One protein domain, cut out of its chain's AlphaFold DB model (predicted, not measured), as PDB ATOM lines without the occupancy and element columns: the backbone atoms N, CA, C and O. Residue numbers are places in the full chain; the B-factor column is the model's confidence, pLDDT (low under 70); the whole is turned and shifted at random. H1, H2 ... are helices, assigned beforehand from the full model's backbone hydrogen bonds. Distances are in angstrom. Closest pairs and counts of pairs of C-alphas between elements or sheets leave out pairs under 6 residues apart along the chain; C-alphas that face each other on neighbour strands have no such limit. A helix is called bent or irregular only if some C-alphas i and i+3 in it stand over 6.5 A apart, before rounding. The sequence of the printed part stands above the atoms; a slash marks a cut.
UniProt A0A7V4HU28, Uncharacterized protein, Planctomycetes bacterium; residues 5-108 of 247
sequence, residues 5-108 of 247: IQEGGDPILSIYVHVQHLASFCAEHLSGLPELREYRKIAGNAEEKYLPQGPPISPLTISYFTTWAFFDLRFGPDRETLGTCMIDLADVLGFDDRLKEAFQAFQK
ATOM      1  N   ILE A   5      55.378  25.633 -46.348       59.75
ATOM      2  CA  ILE A   5      56.845  25.747 -46.354       59.75
ATOM      3  C   ILE A   5      57.507  24.813 -47.388       59.75
ATOM      4  O   ILE A   5      58.455  25.209 -48.061       59.75
ATOM      5  N   GLN A   6      57.013  23.582 -47.548       50.81
ATOM      6  CA  GLN A   6      57.528  22.608 -48.525       50.81
ATOM      7  C   GLN A   6      57.221  23.011 -49.974       50.81
ATOM      8  O   GLN A   6      57.909  22.565 -50.888       50.81
ATOM      9  N   GLU A   7      56.236  23.885 -50.175       59.94
ATOM     10  CA  GLU A   7      55.870  24.464 -51.472       59.94
ATOM     11  C   GLU A   7      56.571  25.817 -51.726       59.94
ATOM     12  O   GLU A   7      56.273  26.501 -52.701       59.94
ATOM     13  N   GLY A   8      57.527  26.205 -50.866       66.25
ATOM     14  CA  GLY A   8      58.274  27.463 -50.973       66.25
ATOM     15  C   GLY A   8      57.575  28.674 -50.345       66.25
ATOM     16  O   GLY A   8      57.990  29.808 -50.582       66.25
ATOM     17  N   GLY A   9      56.521  28.453 -49.556       76.94
ATOM     18  CA  GLY A   9      55.804  29.497 -48.834       76.94
ATOM     19  C   GLY A   9      56.640  30.152 -47.732       76.94
ATOM     20  O   GLY A   9      57.535  29.542 -47.145       76.94
ATOM     21  N   ASP A  10      56.320  31.411 -47.429       89.94
ATOM     22  CA  ASP A  10      56.975  32.168 -46.365       89.94
ATOM     23  C   ASP A  10      56.793  31.469 -44.994       89.94
ATOM     24  O   ASP A  10      55.672  31.068 -44.645       89.94
ATOM     25  N   PRO A  11      57.869  31.281 -44.202       92.31
ATOM     26  CA  PRO A  11      57.809  30.489 -42.975       92.31
ATOM     27  C   PRO A  11      56.972  31.153 -41.877       92.31
ATOM     28  O   PRO A  11      56.223  30.461 -41.189       92.31
ATOM     29  N   ILE A  12      57.045  32.482 -41.733       95.31
ATOM     30  CA  ILE A  12      56.271  33.216 -40.722       95.31
ATOM     31  C   ILE A  12      54.794  33.227 -41.124       95.31
ATOM     32  O   ILE A  12      53.922  32.960 -40.294       95.31
ATOM     33  N   LEU A  13      54.501  33.453 -42.411       94.12
ATOM     34  CA  LEU A  13      53.141  33.331 -42.935       94.12
ATOM     35  C   LEU A  13      52.548  31.950 -42.654       94.12
ATOM     36  O   LEU A  13      51.409  31.855 -42.207       94.12
ATOM     37  N   SER A  14      53.307  30.885 -42.907       93.88
ATOM     38  CA  SER A  14      52.826  29.510 -42.742       93.88
ATOM     39  C   SER A  14      52.357  29.231 -41.310       93.88
ATOM     40  O   SER A  14      51.361  28.535 -41.114       93.88
ATOM     41  N   ILE A  15      53.025  29.820 -40.315       95.75
ATOM     42  CA  ILE A  15      52.624  29.731 -38.907       95.75
ATOM     43  C   ILE A  15      51.319  30.492 -38.665       95.75
ATOM     44  O   ILE A  15      50.394  29.940 -38.072       95.75
ATOM     45  N   TYR A  16      51.196  31.730 -39.153       96.62
ATOM     46  CA  TYR A  16      49.960  32.501 -38.982       96.62
ATOM     47  C   TYR A  16      48.762  31.880 -39.706       96.62
ATOM     48  O   TYR A  16      47.664  31.867 -39.156       96.62
ATOM     49  N   VAL A  17      48.969  31.297 -40.889       93.94
ATOM     50  CA  VAL A  17      47.939  30.521 -41.596       93.94
ATOM     51  C   VAL A  17      47.523  29.306 -40.771       93.94
ATOM     52  O   VAL A  17      46.334  29.024 -40.655       93.94
ATOM     53  N   HIS A  18      48.475  28.611 -40.143       94.00
ATOM     54  CA  HIS A  18      48.159  27.487 -39.265       94.00
ATOM     55  C   HIS A  18      47.329  27.916 -38.044       94.00
ATOM     56  O   HIS A  18      46.303  27.297 -37.762       94.00
ATOM     57  N   VAL A  19      47.712  29.011 -37.379       95.50
ATOM     58  CA  VAL A  19      46.941  29.609 -36.274       95.50
ATOM     59  C   VAL A  19      45.529  29.978 -36.729       95.50
ATOM     60  O   VAL A  19      44.559  29.638 -36.057       95.50
ATOM     61  N   GLN A  20      45.386  30.622 -37.891       94.62
ATOM     62  CA  GLN A  20      44.078  30.985 -38.434       94.62
ATOM     63  C   GLN A  20      43.222  29.753 -38.757       94.62
ATOM     64  O   GLN A  20      42.034  29.756 -38.464       94.62
ATOM     65  N   HIS A  21      43.796  28.690 -39.327       93.56
ATOM     66  CA  HIS A  21      43.060  27.454 -39.602       93.56
ATOM     67  C   HIS A  21      42.562  26.779 -38.322       93.56
ATOM     68  O   HIS A  21      41.410  26.348 -38.269       93.56
ATOM     69  N   LEU A  22      43.396  26.720 -37.281       93.12
ATOM     70  CA  LEU A  22      42.979  26.213 -35.975       93.12
ATOM     71  C   LEU A  22      41.891  27.093 -35.358       93.12
ATOM     72  O   LEU A  22      40.917  26.564 -34.825       93.12
ATOM     73  N   ALA A  23      42.015  28.416 -35.487       94.00
ATOM     74  CA  ALA A  23      40.997  29.360 -35.047       94.00
ATOM     75  C   ALA A  23      39.659  29.144 -35.760       94.00
ATOM     76  O   ALA A  23      38.632  29.072 -35.094       94.00
ATOM     77  N   SER A  24      39.667  28.967 -37.084       93.62
ATOM     78  CA  SER A  24      38.467  28.649 -37.862       93.62
ATOM     79  C   SER A  24      37.825  27.340 -37.407       93.62
ATOM     80  O   SER A  24      36.619  27.300 -37.178       93.62
ATOM     81  N   PHE A  25      38.625  26.283 -37.224       90.94
ATOM     82  CA  PHE A  25      38.131  24.988 -36.753       90.94
ATOM     83  C   PHE A  25      37.489  25.102 -35.365       90.94
ATOM     84  O   PHE A  25      36.388  24.594 -35.138       90.94
ATOM     85  N   CYS A  26      38.142  25.810 -34.441       88.12
ATOM     86  CA  CYS A  26      37.601  26.056 -33.109       88.12
ATOM     87  C   CYS A  26      36.339  26.918 -33.173       88.12
ATOM     88  O   CYS A  26      35.363  26.596 -32.510       88.12
ATOM     89  N   ALA A  27      36.312  27.973 -33.990       90.12
ATOM     90  CA  ALA A  27      35.142  28.829 -34.156       90.12
ATOM     91  C   ALA A  27      33.925  28.030 -34.642       90.12
ATOM     92  O   ALA A  27      32.836  28.178 -34.090       90.12
ATOM     93  N   GLU A  28      34.106  27.142 -35.620       89.75
ATOM     94  CA  GLU A  28      33.041  26.281 -36.139       89.75
ATOM     95  C   GLU A  28      32.444  25.385 -35.042       89.75
ATOM     96  O   GLU A  28      31.227  25.350 -34.862       89.75
ATOM     97  N   HIS A  29      33.288  24.731 -34.240       86.88
ATOM     98  CA  HIS A  29      32.836  23.776 -33.223       86.88
ATOM     99  C   HIS A  29      32.356  24.455 -31.933       86.88
ATOM    100  O   HIS A  29      31.303  24.112 -31.394       86.88
ATOM    101  N   LEU A  30      33.107  25.441 -31.435       85.75
ATOM    102  CA  LEU A  30      32.811  26.142 -30.185       85.75
ATOM    103  C   LEU A  30      31.631  27.090 -30.339       85.75
ATOM    104  O   LEU A  30      30.875  27.261 -29.385       85.75
ATOM    105  N   SER A  31      31.422  27.685 -31.521       85.12
ATOM    106  CA  SER A  31      30.275  28.575 -31.720       85.12
ATOM    107  C   SER A  31      28.955  27.865 -31.451       85.12
ATOM    108  O   SER A  31      28.016  28.555 -31.065       85.12
ATOM    109  N   GLY A  32      28.900  26.528 -31.580       87.69
ATOM    110  CA  GLY A  32      27.791  25.633 -31.238       87.69
ATOM    111  C   GLY A  32      27.361  25.652 -29.764       87.69
ATOM    112  O   GLY A  32      26.191  25.383 -29.471       87.69
ATOM    113  N   LEU A  33      28.257  26.044 -28.861       90.19
ATOM    114  CA  LEU A  33      28.030  26.050 -27.419       90.19
ATOM    115  C   LEU A  33      27.118  27.213 -26.972       90.19
ATOM    116  O   LEU A  33      27.176  28.303 -27.557       90.19
ATOM    117  N   PRO A  34      26.269  27.022 -25.940       92.25
ATOM    118  CA  PRO A  34      25.423  28.084 -25.385       92.25
ATOM    119  C   PRO A  34      26.203  29.321 -24.923       92.25
ATOM    120  O   PRO A  34      25.722  30.444 -25.087       92.25
ATOM    121  N   GLU A  35      27.407  29.120 -24.394       91.06
ATOM    122  CA  GLU A  35      28.308  30.154 -23.882       91.06
ATOM    123  C   GLU A  35      28.754  31.120 -24.992       91.06
ATOM    124  O   GLU A  35      28.962  32.304 -24.745       91.06
ATOM    125  N   LEU A  36      28.808  30.648 -26.244       93.56
ATOM    126  CA  LEU A  36      29.188  31.439 -27.417       93.56
ATOM    127  C   LEU A  36      27.978  31.955 -28.208       93.56
ATOM    128  O   LEU A  36      28.116  32.437 -29.335       93.56
ATOM    129  N   ARG A  37      26.767  31.899 -27.640       94.12
ATOM    130  CA  ARG A  37      25.548  32.368 -28.317       94.12
ATOM    131  C   ARG A  37      25.620  33.845 -28.704       94.12
ATOM    132  O   ARG A  37      25.143  34.208 -29.780       94.12
ATOM    133  N   GLU A  38      26.170  34.693 -27.837       95.75
ATOM    134  CA  GLU A  38      26.324  36.124 -28.124       95.75
ATOM    135  C   GLU A  38      27.292  36.346 -29.288       95.75
ATOM    136  O   GLU A  38      26.923  37.004 -30.262       95.75
ATOM    137  N   TYR A  39      28.467  35.710 -29.233       96.25
ATOM    138  CA  TYR A  39      29.431  35.695 -30.330       96.25
ATOM    139  C   TYR A  39      28.770  35.269 -31.646       96.25
ATOM    140  O   TYR A  39      28.796  36.021 -32.619       96.25
ATOM    141  N   ARG A  40      28.098  34.106 -31.661       95.00
ATOM    142  CA  ARG A  40      27.439  33.557 -32.856       95.00
ATOM    143  C   ARG A  40      26.426  34.538 -33.438       95.00
ATOM    144  O   ARG A  40      26.351  34.698 -34.650       95.00
ATOM    145  N   LYS A  41      25.654  35.209 -32.579       95.62
ATOM    146  CA  LYS A  41      24.666  36.202 -33.003       95.62
ATOM    147  C   LYS A  41      25.332  37.415 -33.653       95.62
ATOM    148  O   LYS A  41      24.888  37.843 -34.712       95.62
ATOM    149  N   ILE A  42      26.363  37.986 -33.027       96.75
ATOM    150  CA  ILE A  42      27.020  39.190 -33.552       96.75
ATOM    151  C   ILE A  42      27.792  38.865 -34.834       96.75
ATOM    152  O   ILE A  42      27.628  39.564 -35.832       96.75
ATOM    153  N   ALA A  43      28.600  37.802 -34.813       95.56
ATOM    154  CA  ALA A  43      29.400  37.372 -35.952       95.56
ATOM    155  C   ALA A  43      28.517  36.946 -37.132       95.56
ATOM    156  O   ALA A  43      28.729  37.439 -38.232       95.56
ATOM    157  N   GLY A  44      27.484  36.127 -36.904       94.81
ATOM    158  CA  GLY A  44      26.583  35.665 -37.966       94.81
ATOM    159  C   GLY A  44      25.797  36.802 -38.622       94.81
ATOM    160  O   GLY A  44      25.752  36.897 -39.844       94.81
ATOM    161  N   ASN A  45      25.258  37.736 -37.827       95.56
ATOM    162  CA  ASN A  45      24.588  38.921 -38.377       95.56
ATOM    163  C   ASN A  45      25.560  39.810 -39.173       95.56
ATOM    164  O   ASN A  45      25.184  40.417 -40.175       95.56
ATOM    165  N   ALA A  46      26.806  39.933 -38.706       96.00
ATOM    166  CA  ALA A  46      27.835  40.694 -39.400       96.00
ATOM    167  C   ALA A  46      28.280  40.000 -40.696       96.00
ATOM    168  O   ALA A  46      28.540  40.685 -41.679       96.00
ATOM    169  N   GLU A  47      28.346  38.674 -40.719       94.12
ATOM    170  CA  GLU A  47      28.690  37.898 -41.910       94.12
ATOM    171  C   GLU A  47      27.630  38.091 -42.995       94.12
ATOM    172  O   GLU A  47      27.962  38.493 -44.106       94.12
ATOM    173  N   GLU A  48      26.348  37.945 -42.647       92.81
ATOM    174  CA  GLU A  48      25.235  38.166 -43.577       92.81
ATOM    175  C   GLU A  48      25.215  39.600 -44.129       92.81
ATOM    176  O   GLU A  48      25.026  39.812 -45.328       92.81
ATOM    177  N   LYS A  49      25.437  40.598 -43.263       93.50
ATOM    178  CA  LYS A  49      25.395  42.010 -43.659       93.50
ATOM    179  C   LYS A  49      26.618  42.430 -44.470       93.50
ATOM    180  O   LYS A  49      26.481  43.146 -45.460       93.50
ATOM    181  N   TYR A  50      27.813  42.086 -43.999       91.94
ATOM    182  CA  TYR A  50      29.053  42.671 -44.497       91.94
ATOM    183  C   TYR A  50      29.833  41.739 -45.412       91.94
ATOM    184  O   TYR A  50      30.583  42.259 -46.227       91.94
ATOM    185  N   LEU A  51      29.679  40.415 -45.320       89.75
ATOM    186  CA  LEU A  51      30.397  39.420 -46.127       89.75
ATOM    187  C   LEU A  51      29.444  38.409 -46.808       89.75
ATOM    188  O   LEU A  51      29.656  37.202 -46.701       89.75
ATOM    189  N   PRO A  52      28.409  38.848 -47.555       78.88
ATOM    190  CA  PRO A  52      27.582  37.907 -48.312       78.88
ATOM    191  C   PRO A  52      28.384  37.153 -49.392       78.88
ATOM    192  O   PRO A  52      28.051  36.016 -49.716       78.88
ATOM    193  N   GLN A  53      29.424  37.788 -49.955       76.00
ATOM    194  CA  GLN A  53      30.419  37.226 -50.889       76.00
ATOM    195  C   GLN A  53      31.762  37.977 -50.721       76.00
ATOM    196  O   GLN A  53      32.016  38.514 -49.651       76.00
ATOM    197  N   GLY A  54      32.619  38.027 -51.749       71.44
ATOM    198  CA  GLY A  54      33.763  38.949 -51.831       71.44
ATOM    199  C   GLY A  54      33.496  40.149 -52.757       71.44
ATOM    200  O   GLY A  54      32.377  40.294 -53.270       71.44
ATOM    201  N   PRO A  55      34.501  41.007 -53.008       71.12
ATOM    202  CA  PRO A  55      34.343  42.148 -53.908       71.12
ATOM    203  C   PRO A  55      33.924  41.716 -55.327       71.12
ATOM    204  O   PRO A  55      34.387  40.679 -55.803       71.12
ATOM    205  N   PRO A  56      33.041  42.472 -56.015       75.25
ATOM    206  CA  PRO A  56      32.471  43.764 -55.613       75.25
ATOM    207  C   PRO A  56      31.202  43.665 -54.748       75.25
ATOM    208  O   PRO A  56      30.705  44.690 -54.296       75.25
ATOM    209  N   ILE A  57      30.648  42.467 -54.541       77.19
ATOM    210  CA  ILE A  57      29.367  42.275 -53.835       77.19
ATOM    211  C   ILE A  57      29.519  42.553 -52.332       77.19
ATOM    212  O   ILE A  57      28.603  43.076 -51.702       77.19
ATOM    213  N   SER A  58      30.690  42.254 -51.773       82.75
ATOM    214  CA  SER A  58      31.096  42.651 -50.429       82.75
ATOM    215  C   SER A  58      32.471  43.313 -50.473       82.75
ATOM    216  O   SER A  58      33.413  42.716 -50.987       82.75
ATOM    217  N   PRO A  59      32.643  44.506 -49.894       88.81
ATOM    218  CA  PRO A  59      33.957  45.128 -49.799       88.81
ATOM    219  C   PRO A  59      34.828  44.527 -48.689       88.81
ATOM    220  O   PRO A  59      36.045  44.730 -48.670       88.81
ATOM    221  N   LEU A  60      34.241  43.773 -47.755       93.75
ATOM    222  CA  LEU A  60      35.021  43.043 -46.768       93.75
ATOM    223  C   LEU A  60      35.662  41.834 -47.447       93.75
ATOM    224  O   LEU A  60      35.032  41.096 -48.195       93.75
ATOM    225  N   THR A  61      36.947  41.620 -47.186       94.06
ATOM    226  CA  THR A  61      37.623  40.402 -47.631       94.06
ATOM    227  C   THR A  61      37.477  39.328 -46.564       94.06
ATOM    228  O   THR A  61      37.397  39.635 -45.373       94.06
ATOM    229  N   ILE A  62      37.513  38.058 -46.976       93.06
ATOM    230  CA  ILE A  62      37.471  36.922 -46.042       93.06
ATOM    231  C   ILE A  62      38.598  37.039 -45.005       93.06
ATOM    232  O   ILE A  62      38.359  36.849 -43.815       93.06
ATOM    233  N   SER A  63      39.813  37.412 -45.432       93.00
ATOM    234  CA  SER A  63      40.962  37.587 -44.530       93.00
ATOM    235  C   SER A  63      40.707  38.647 -43.449       93.00
ATOM    236  O   SER A  63      40.975  38.415 -42.271       93.00
ATOM    237  N   TYR A  64      40.125  39.790 -43.820       97.19
ATOM    238  CA  TYR A  64      39.743  40.827 -42.866       97.19
ATOM    239  C   TYR A  64      38.632  40.345 -41.929       97.19
ATOM    240  O   TYR A  64      38.783  40.413 -40.712       97.19
ATOM    241  N   PHE A  65      37.530  39.832 -42.479       96.94
ATOM    242  CA  PHE A  65      36.356  39.493 -41.680       96.94
ATOM    243  C   PHE A  65      36.648  38.374 -40.677       96.94
ATOM    244  O   PHE A  65      36.291  38.493 -39.510       96.94
ATOM    245  N   THR A  66      37.345  37.317 -41.104       95.19
ATOM    246  CA  THR A  66      37.715  36.200 -40.219       95.19
ATOM    247  C   THR A  66      38.656  36.648 -39.104       95.19
ATOM    248  O   THR A  66      38.436  36.305 -37.945       95.19
ATOM    249  N   THR A  67      39.662  37.478 -39.403       97.31
ATOM    250  CA  THR A  67      40.559  37.993 -38.356       97.31
ATOM    251  C   THR A  67      39.853  38.950 -37.394       97.31
ATOM    252  O   THR A  67      40.114  38.880 -36.192       97.31
ATOM    253  N   TRP A  68      38.919  39.776 -37.877       98.38
ATOM    254  CA  TRP A  68      38.050  40.586 -37.022       98.38
ATOM    255  C   TRP A  68      37.175  39.705 -36.121       98.38
ATOM    256  O   TRP A  68      37.197  39.857 -34.901       98.38
ATOM    257  N   ALA A  69      36.450  38.748 -36.701       97.50
ATOM    258  CA  ALA A  69      35.543  37.878 -35.965       97.50
ATOM    259  C   ALA A  69      36.286  37.084 -34.882       97.50
ATOM    260  O   ALA A  69      35.807  36.973 -33.759       97.50
ATOM    261  N   PHE A  70      37.482  36.573 -35.174       97.44
ATOM    262  CA  PHE A  70      38.185  35.705 -34.229       97.44
ATOM    263  C   PHE A  70      38.975  36.478 -33.172       97.44
ATOM    264  O   PHE A  70      38.987  36.086 -32.006       97.44
ATOM    265  N   PHE A  71      39.636  37.575 -33.551       98.12
ATOM    266  CA  PHE A  71      40.636  38.215 -32.689       98.12
ATOM    267  C   PHE A  71      40.245  39.611 -32.191       98.12
ATOM    268  O   PHE A  71      40.916  40.137 -31.301       98.12
ATOM    269  N   ASP A  72      39.183  40.213 -32.734       98.31
ATOM    270  CA  ASP A  72      38.794  41.595 -32.431       98.31
ATOM    271  C   ASP A  72      37.354  41.718 -31.920       98.31
ATOM    272  O   ASP A  72      37.067  42.585 -31.096       98.31
ATOM    273  N   LEU A  73      36.438  40.857 -32.364       98.00
ATOM    274  CA  LEU A  73      35.059  40.872 -31.899       98.00
ATOM    275  C   LEU A  73      34.991  40.462 -30.425       98.00
ATOM    276  O   LEU A  73      35.146  39.290 -30.080       98.00
ATOM    277  N   ARG A  74      34.719  41.450 -29.569       97.25
ATOM    278  CA  ARG A  74      34.479  41.245 -28.141       97.25
ATOM    279  C   ARG A  74      33.025  40.877 -27.874       97.25
ATOM    280  O   ARG A  74      32.129  41.499 -28.447       97.25
ATOM    281  N   PHE A  75      32.801  39.929 -26.975       95.56
ATOM    282  CA  PHE A  75      31.472  39.494 -26.547       95.56
ATOM    283  C   PHE A  75      31.447  39.165 -25.051       95.56
ATOM    284  O   PHE A  75      32.486  38.948 -24.426       95.56
ATOM    285  N   GLY A  76      30.243  39.124 -24.481       94.44
ATOM    286  CA  GLY A  76      30.043  38.777 -23.081       94.44
ATOM    287  C   GLY A  76      30.492  39.872 -22.103       94.44
ATOM    288  O   GLY A  76      31.011  40.921 -22.499       94.44
ATOM    289  N   PRO A  77      30.271  39.648 -20.796       92.88
ATOM    290  CA  PRO A  77      30.558  40.635 -19.755       92.88
ATOM    291  C   PRO A  77      32.054  40.948 -19.624       92.88
ATOM    292  O   PRO A  77      32.413  42.113 -19.455       92.88
ATOM    293  N   ASP A  78      32.910  39.938 -19.785       93.88
ATOM    294  CA  ASP A  78      34.370  40.068 -19.672       93.88
ATOM    295  C   ASP A  78      35.018  40.607 -20.958       93.88
ATOM    296  O   ASP A  78      36.201  40.943 -20.984       93.88
ATOM    297  N   ARG A  79      34.216  40.792 -22.019       94.75
ATOM    298  CA  ARG A  79      34.644  41.306 -23.325       94.75
ATOM    299  C   ARG A  79      35.757  40.464 -23.964       94.75
ATOM    300  O   ARG A  79      36.665  41.013 -24.597       94.75
ATOM    301  N   GLU A  80      35.632  39.149 -23.834       95.19
ATOM    302  CA  GLU A  80      36.497  38.147 -24.457       95.19
ATOM    303  C   GLU A  80      36.374  38.165 -25.984       95.19
ATOM    304  O   GLU A  80      35.357  38.590 -26.535       95.19
ATOM    305  N   THR A  81      37.399  37.673 -26.676       96.56
ATOM    306  CA  THR A  81      37.338  37.314 -28.098       96.56
ATOM    307  C   THR A  81      37.450  35.797 -28.238       96.56
ATOM    308  O   THR A  81      37.874  35.105 -27.315       96.56
ATOM    309  N   LEU A  82      37.133  35.240 -29.411       95.31
ATOM    310  CA  LEU A  82      37.404  33.815 -29.642       95.31
ATOM    311  C   LEU A  82      38.885  33.493 -29.422       95.31
ATOM    312  O   LEU A  82      39.221  32.453 -28.864       95.31
ATOM    313  N   GLY A  83      39.771  34.393 -29.853       95.19
ATOM    314  CA  GLY A  83      41.209  34.274 -29.663       95.19
ATOM    315  C   GLY A  83      41.634  34.179 -28.201       95.19
ATOM    316  O   GLY A  83      42.473  33.337 -27.894       95.19
ATOM    317  N   THR A  84      41.060  34.979 -27.296       95.69
ATOM    318  CA  THR A  84      41.368  34.861 -25.860       95.69
ATOM    319  C   THR A  84      40.812  33.568 -25.275       95.69
ATOM    320  O   THR A  84      41.570  32.842 -24.640       95.69
ATOM    321  N   CYS A  85      39.579  33.178 -25.623       94.19
ATOM    322  CA  CYS A  85      39.034  31.880 -25.215       94.19
ATOM    323  C   CYS A  85      39.921  30.703 -25.664       94.19
ATOM    324  O   CYS A  85      40.122  29.752 -24.916       94.19
ATOM    325  N   MET A  86      40.473  30.748 -26.880       92.25
ATOM    326  CA  MET A  86      41.379  29.704 -27.377       92.25
ATOM    327  C   MET A  86      42.723  29.683 -26.651       92.25
ATOM    328  O   MET A  86      43.282  28.608 -26.452       92.25
ATOM    329  N   ILE A  87      43.244  30.849 -26.263       94.88
ATOM    330  CA  ILE A  87      44.471  30.944 -25.466       94.88
ATOM    331  C   ILE A  87      44.240  30.342 -24.076       94.88
ATOM    332  O   ILE A  87      45.081  29.576 -23.613       94.88
ATOM    333  N   ASP A  88      43.093  30.611 -23.454       93.56
ATOM    334  CA  ASP A  88      42.750  30.061 -22.138       93.56
ATOM    335  C   ASP A  88      42.523  28.544 -22.180       93.56
ATOM    336  O   ASP A  88      42.868  27.820 -21.247       93.56
ATOM    337  N   LEU A  89      41.986  28.036 -23.292       90.50
ATOM    338  CA  LEU A  89      41.788  26.605 -23.522       90.50
ATOM    339  C   LEU A  89      43.031  25.896 -24.075       90.50
ATOM    340  O   LEU A  89      42.982  24.686 -24.298       90.50
ATOM    341  N   ALA A  90      44.143  26.600 -24.298       92.12
ATOM    342  CA  ALA A  90      45.282  26.070 -25.041       92.12
ATOM    343  C   ALA A  90      45.861  24.777 -24.442       92.12
ATOM    344  O   ALA A  90      46.182  23.851 -25.185       92.12
ATOM    345  N   ASP A  91      45.947  24.682 -23.112       90.69
ATOM    346  CA  ASP A  91      46.418  23.467 -22.429       90.69
ATOM    347  C   ASP A  91      45.467  22.282 -22.633       90.69
ATOM    348  O   ASP A  91      45.904  21.156 -22.862       90.69
ATOM    349  N   VAL A  92      44.157  22.540 -22.606       89.88
ATOM    350  CA  VAL A  92      43.118  21.520 -22.824       89.88
ATOM    351  C   VAL A  92      43.112  21.050 -24.278       89.88
ATOM    352  O   VAL A  92      42.899  19.869 -24.549       89.88
ATOM    353  N   LEU A  93      43.381  21.961 -25.216       85.69
ATOM    354  CA  LEU A  93      43.485  21.679 -26.648       85.69
ATOM    355  C   LEU A  93      44.829  21.040 -27.039       85.69
ATOM    356  O   LEU A  93      45.014  20.674 -28.200       85.69
ATOM    357  N   GLY A  94      45.758  20.886 -26.090       89.44
ATOM    358  CA  GLY A  94      47.067  20.279 -26.323       89.44
ATOM    359  C   GLY A  94      48.000  21.142 -27.171       89.44
ATOM    360  O   GLY A  94      48.846  20.603 -27.884       89.44
ATOM    361  N   PHE A  95      47.844  22.467 -27.136       92.38
ATOM    362  CA  PHE A  95      48.747  23.376 -27.836       92.38
ATOM    363  C   PHE A  95      50.113  23.384 -27.148       92.38
ATOM    364  O   PHE A  95      50.209  23.556 -25.932       92.38
ATOM    365  N   ASP A  96      51.178  23.233 -27.934       93.69
ATOM    366  CA  ASP A  96      52.532  23.455 -27.437       93.69
ATOM    367  C   ASP A  96      52.811  24.953 -27.206       93.69
ATOM    368  O   ASP A  96      52.054  25.833 -27.633       93.69
ATOM    369  N   ASP A  97      53.909  25.255 -26.509       94.81
ATOM    370  CA  ASP A  97      54.250  26.628 -26.121       94.81
ATOM    371  C   ASP A  97      54.478  27.548 -27.325       94.81
ATOM    372  O   ASP A  97      54.091  28.716 -27.294       94.81
ATOM    373  N   ARG A  98      55.023  27.022 -28.428       95.38
ATOM    374  CA  ARG A  98      55.208  27.810 -29.651       95.38
ATOM    375  C   ARG A  98      53.858  28.165 -30.252       95.38
ATOM    376  O   ARG A  98      53.601  29.324 -30.567       95.38
ATOM    377  N   LEU A  99      52.954  27.202 -30.376       94.50
ATOM    378  CA  LEU A  99      51.623  27.462 -30.901       94.50
ATOM    379  C   LEU A  99      50.868  28.486 -30.039       94.50
ATOM    380  O   LEU A  99      50.256  29.402 -30.591       94.50
ATOM    381  N   LYS A 100      50.982  28.403 -28.706       95.50
ATOM    382  CA  LYS A 100      50.444  29.414 -27.780       95.50
ATOM    383  C   LYS A 100      51.023  30.803 -28.038       95.50
ATOM    384  O   LYS A 100      50.261  31.759 -28.155       95.50
ATOM    385  N   GLU A 101      52.343  30.926 -28.167       97.00
ATOM    386  CA  GLU A 101      53.007  32.198 -28.480       97.00
ATOM    387  C   GLU A 101      52.513  32.790 -29.808       97.00
ATOM    388  O   GLU A 101      52.222  33.986 -29.888       97.00
ATOM    389  N   ALA A 102      52.362  31.964 -30.848       97.19
ATOM    390  CA  ALA A 102      51.856  32.405 -32.145       97.19
ATOM    391  C   ALA A 102      50.387  32.861 -32.068       97.19
ATOM    392  O   ALA A 102      50.040  33.905 -32.628       97.19
ATOM    393  N   PHE A 103      49.539  32.136 -31.329       96.75
ATOM    394  CA  PHE A 103      48.159  32.546 -31.040       96.75
ATOM    395  C   PHE A 103      48.107  33.871 -30.282       96.75
ATOM    396  O   PHE A 103      47.367  34.769 -30.676       96.75
ATOM    397  N   GLN A 104      48.925  34.037 -29.242       97.94
ATOM    398  CA  GLN A 104      49.024  35.287 -28.488       97.94
ATOM    399  C   GLN A 104      49.495  36.444 -29.373       97.94
ATOM    400  O   GLN A 104      48.961  37.549 -29.276       97.94
ATOM    401  N   ALA A 105      50.462  36.207 -30.262       98.25
ATOM    402  CA  ALA A 105      50.934  37.206 -31.214       98.25
ATOM    403  C   ALA A 105      49.831  37.623 -32.202       98.25
ATOM    404  O   ALA A 105      49.647  38.817 -32.450       98.25
ATOM    405  N   PHE A 106      49.055  36.668 -32.728       98.19
ATOM    406  CA  PHE A 106      47.929  36.964 -33.618       98.19
ATOM    407  C   PHE A 106      46.801  37.680 -32.856       98.19
ATOM    408  O   PHE A 106      46.331  38.728 -33.298       98.19
ATOM    409  N   GLN A 107      46.432  37.206 -31.665       97.94
ATOM    410  CA  GLN A 107      45.433  37.848 -30.810       97.94
ATOM    411  C   GLN A 107      45.822  39.287 -30.451       97.94
ATOM    412  O   GLN A 107      44.957  40.155 -30.444       97.94
ATOM    413  N   LYS A 108      47.103  39.574 -30.189       97.94
ATOM    414  CA  LYS A 108      47.584  40.940 -29.916       97.94
ATOM    415  C   LYS A 108      47.658  41.815 -31.166       97.94
ATOM    416  O   LYS A 108      47.558  43.035 -31.058       97.94
TER     417      LYS A 108
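What this domain is: This is residues 5 to 108 of the 247 residues of an uncharacterized protein of Planctomycetes bacterium (UniProt A0A7V4HU28). One long helix, H1, is crossed on one side by H5 over its earlier part and by H3 and H4 over its later part, while H2 runs beside H3 at the far end. The printed part has 104 residues with five named helices, H1 to H5 in chain order, and no named strand: all helix. It is compact, with a radius of gyration of the C-alphas of 14.4 A, spanning 36 by 35 by 22 A.

Where its parts are: Find C-alpha 11 at (57.809, 30.489, -42.975); from there H1 runs 28.4 A to residue 30. Next come H2, residues 34 to 50, 24.3 A, irregular with C-alphas 35 and 38 7.6 A apart; H3, residues 62 to 71; H4, residues 82 to 88; and H5, residues 97 to 108, which ends with C-alpha 108 at (47.584, 40.940, -29.916).

How they stand to each other: H1 touches H5 with residues 15 to 19 alone, about perpendicular at 81 degrees; the closest C-alphas, Val 19 and Phe 103, are 6.1 A apart. H2 is close to but not clearly touching H3, closest C-alphas Ala 43 and Ala 69, 6.2 A. Every O i to N i+4 pair is within hydrogen-bond range in H1, H3, H4 and H5, and 11 of 13 in H2.

The domain as a whole: The printed part has no cut; the H2 to H3 link is long. Residues 5 to 8 have pLDDT under 70.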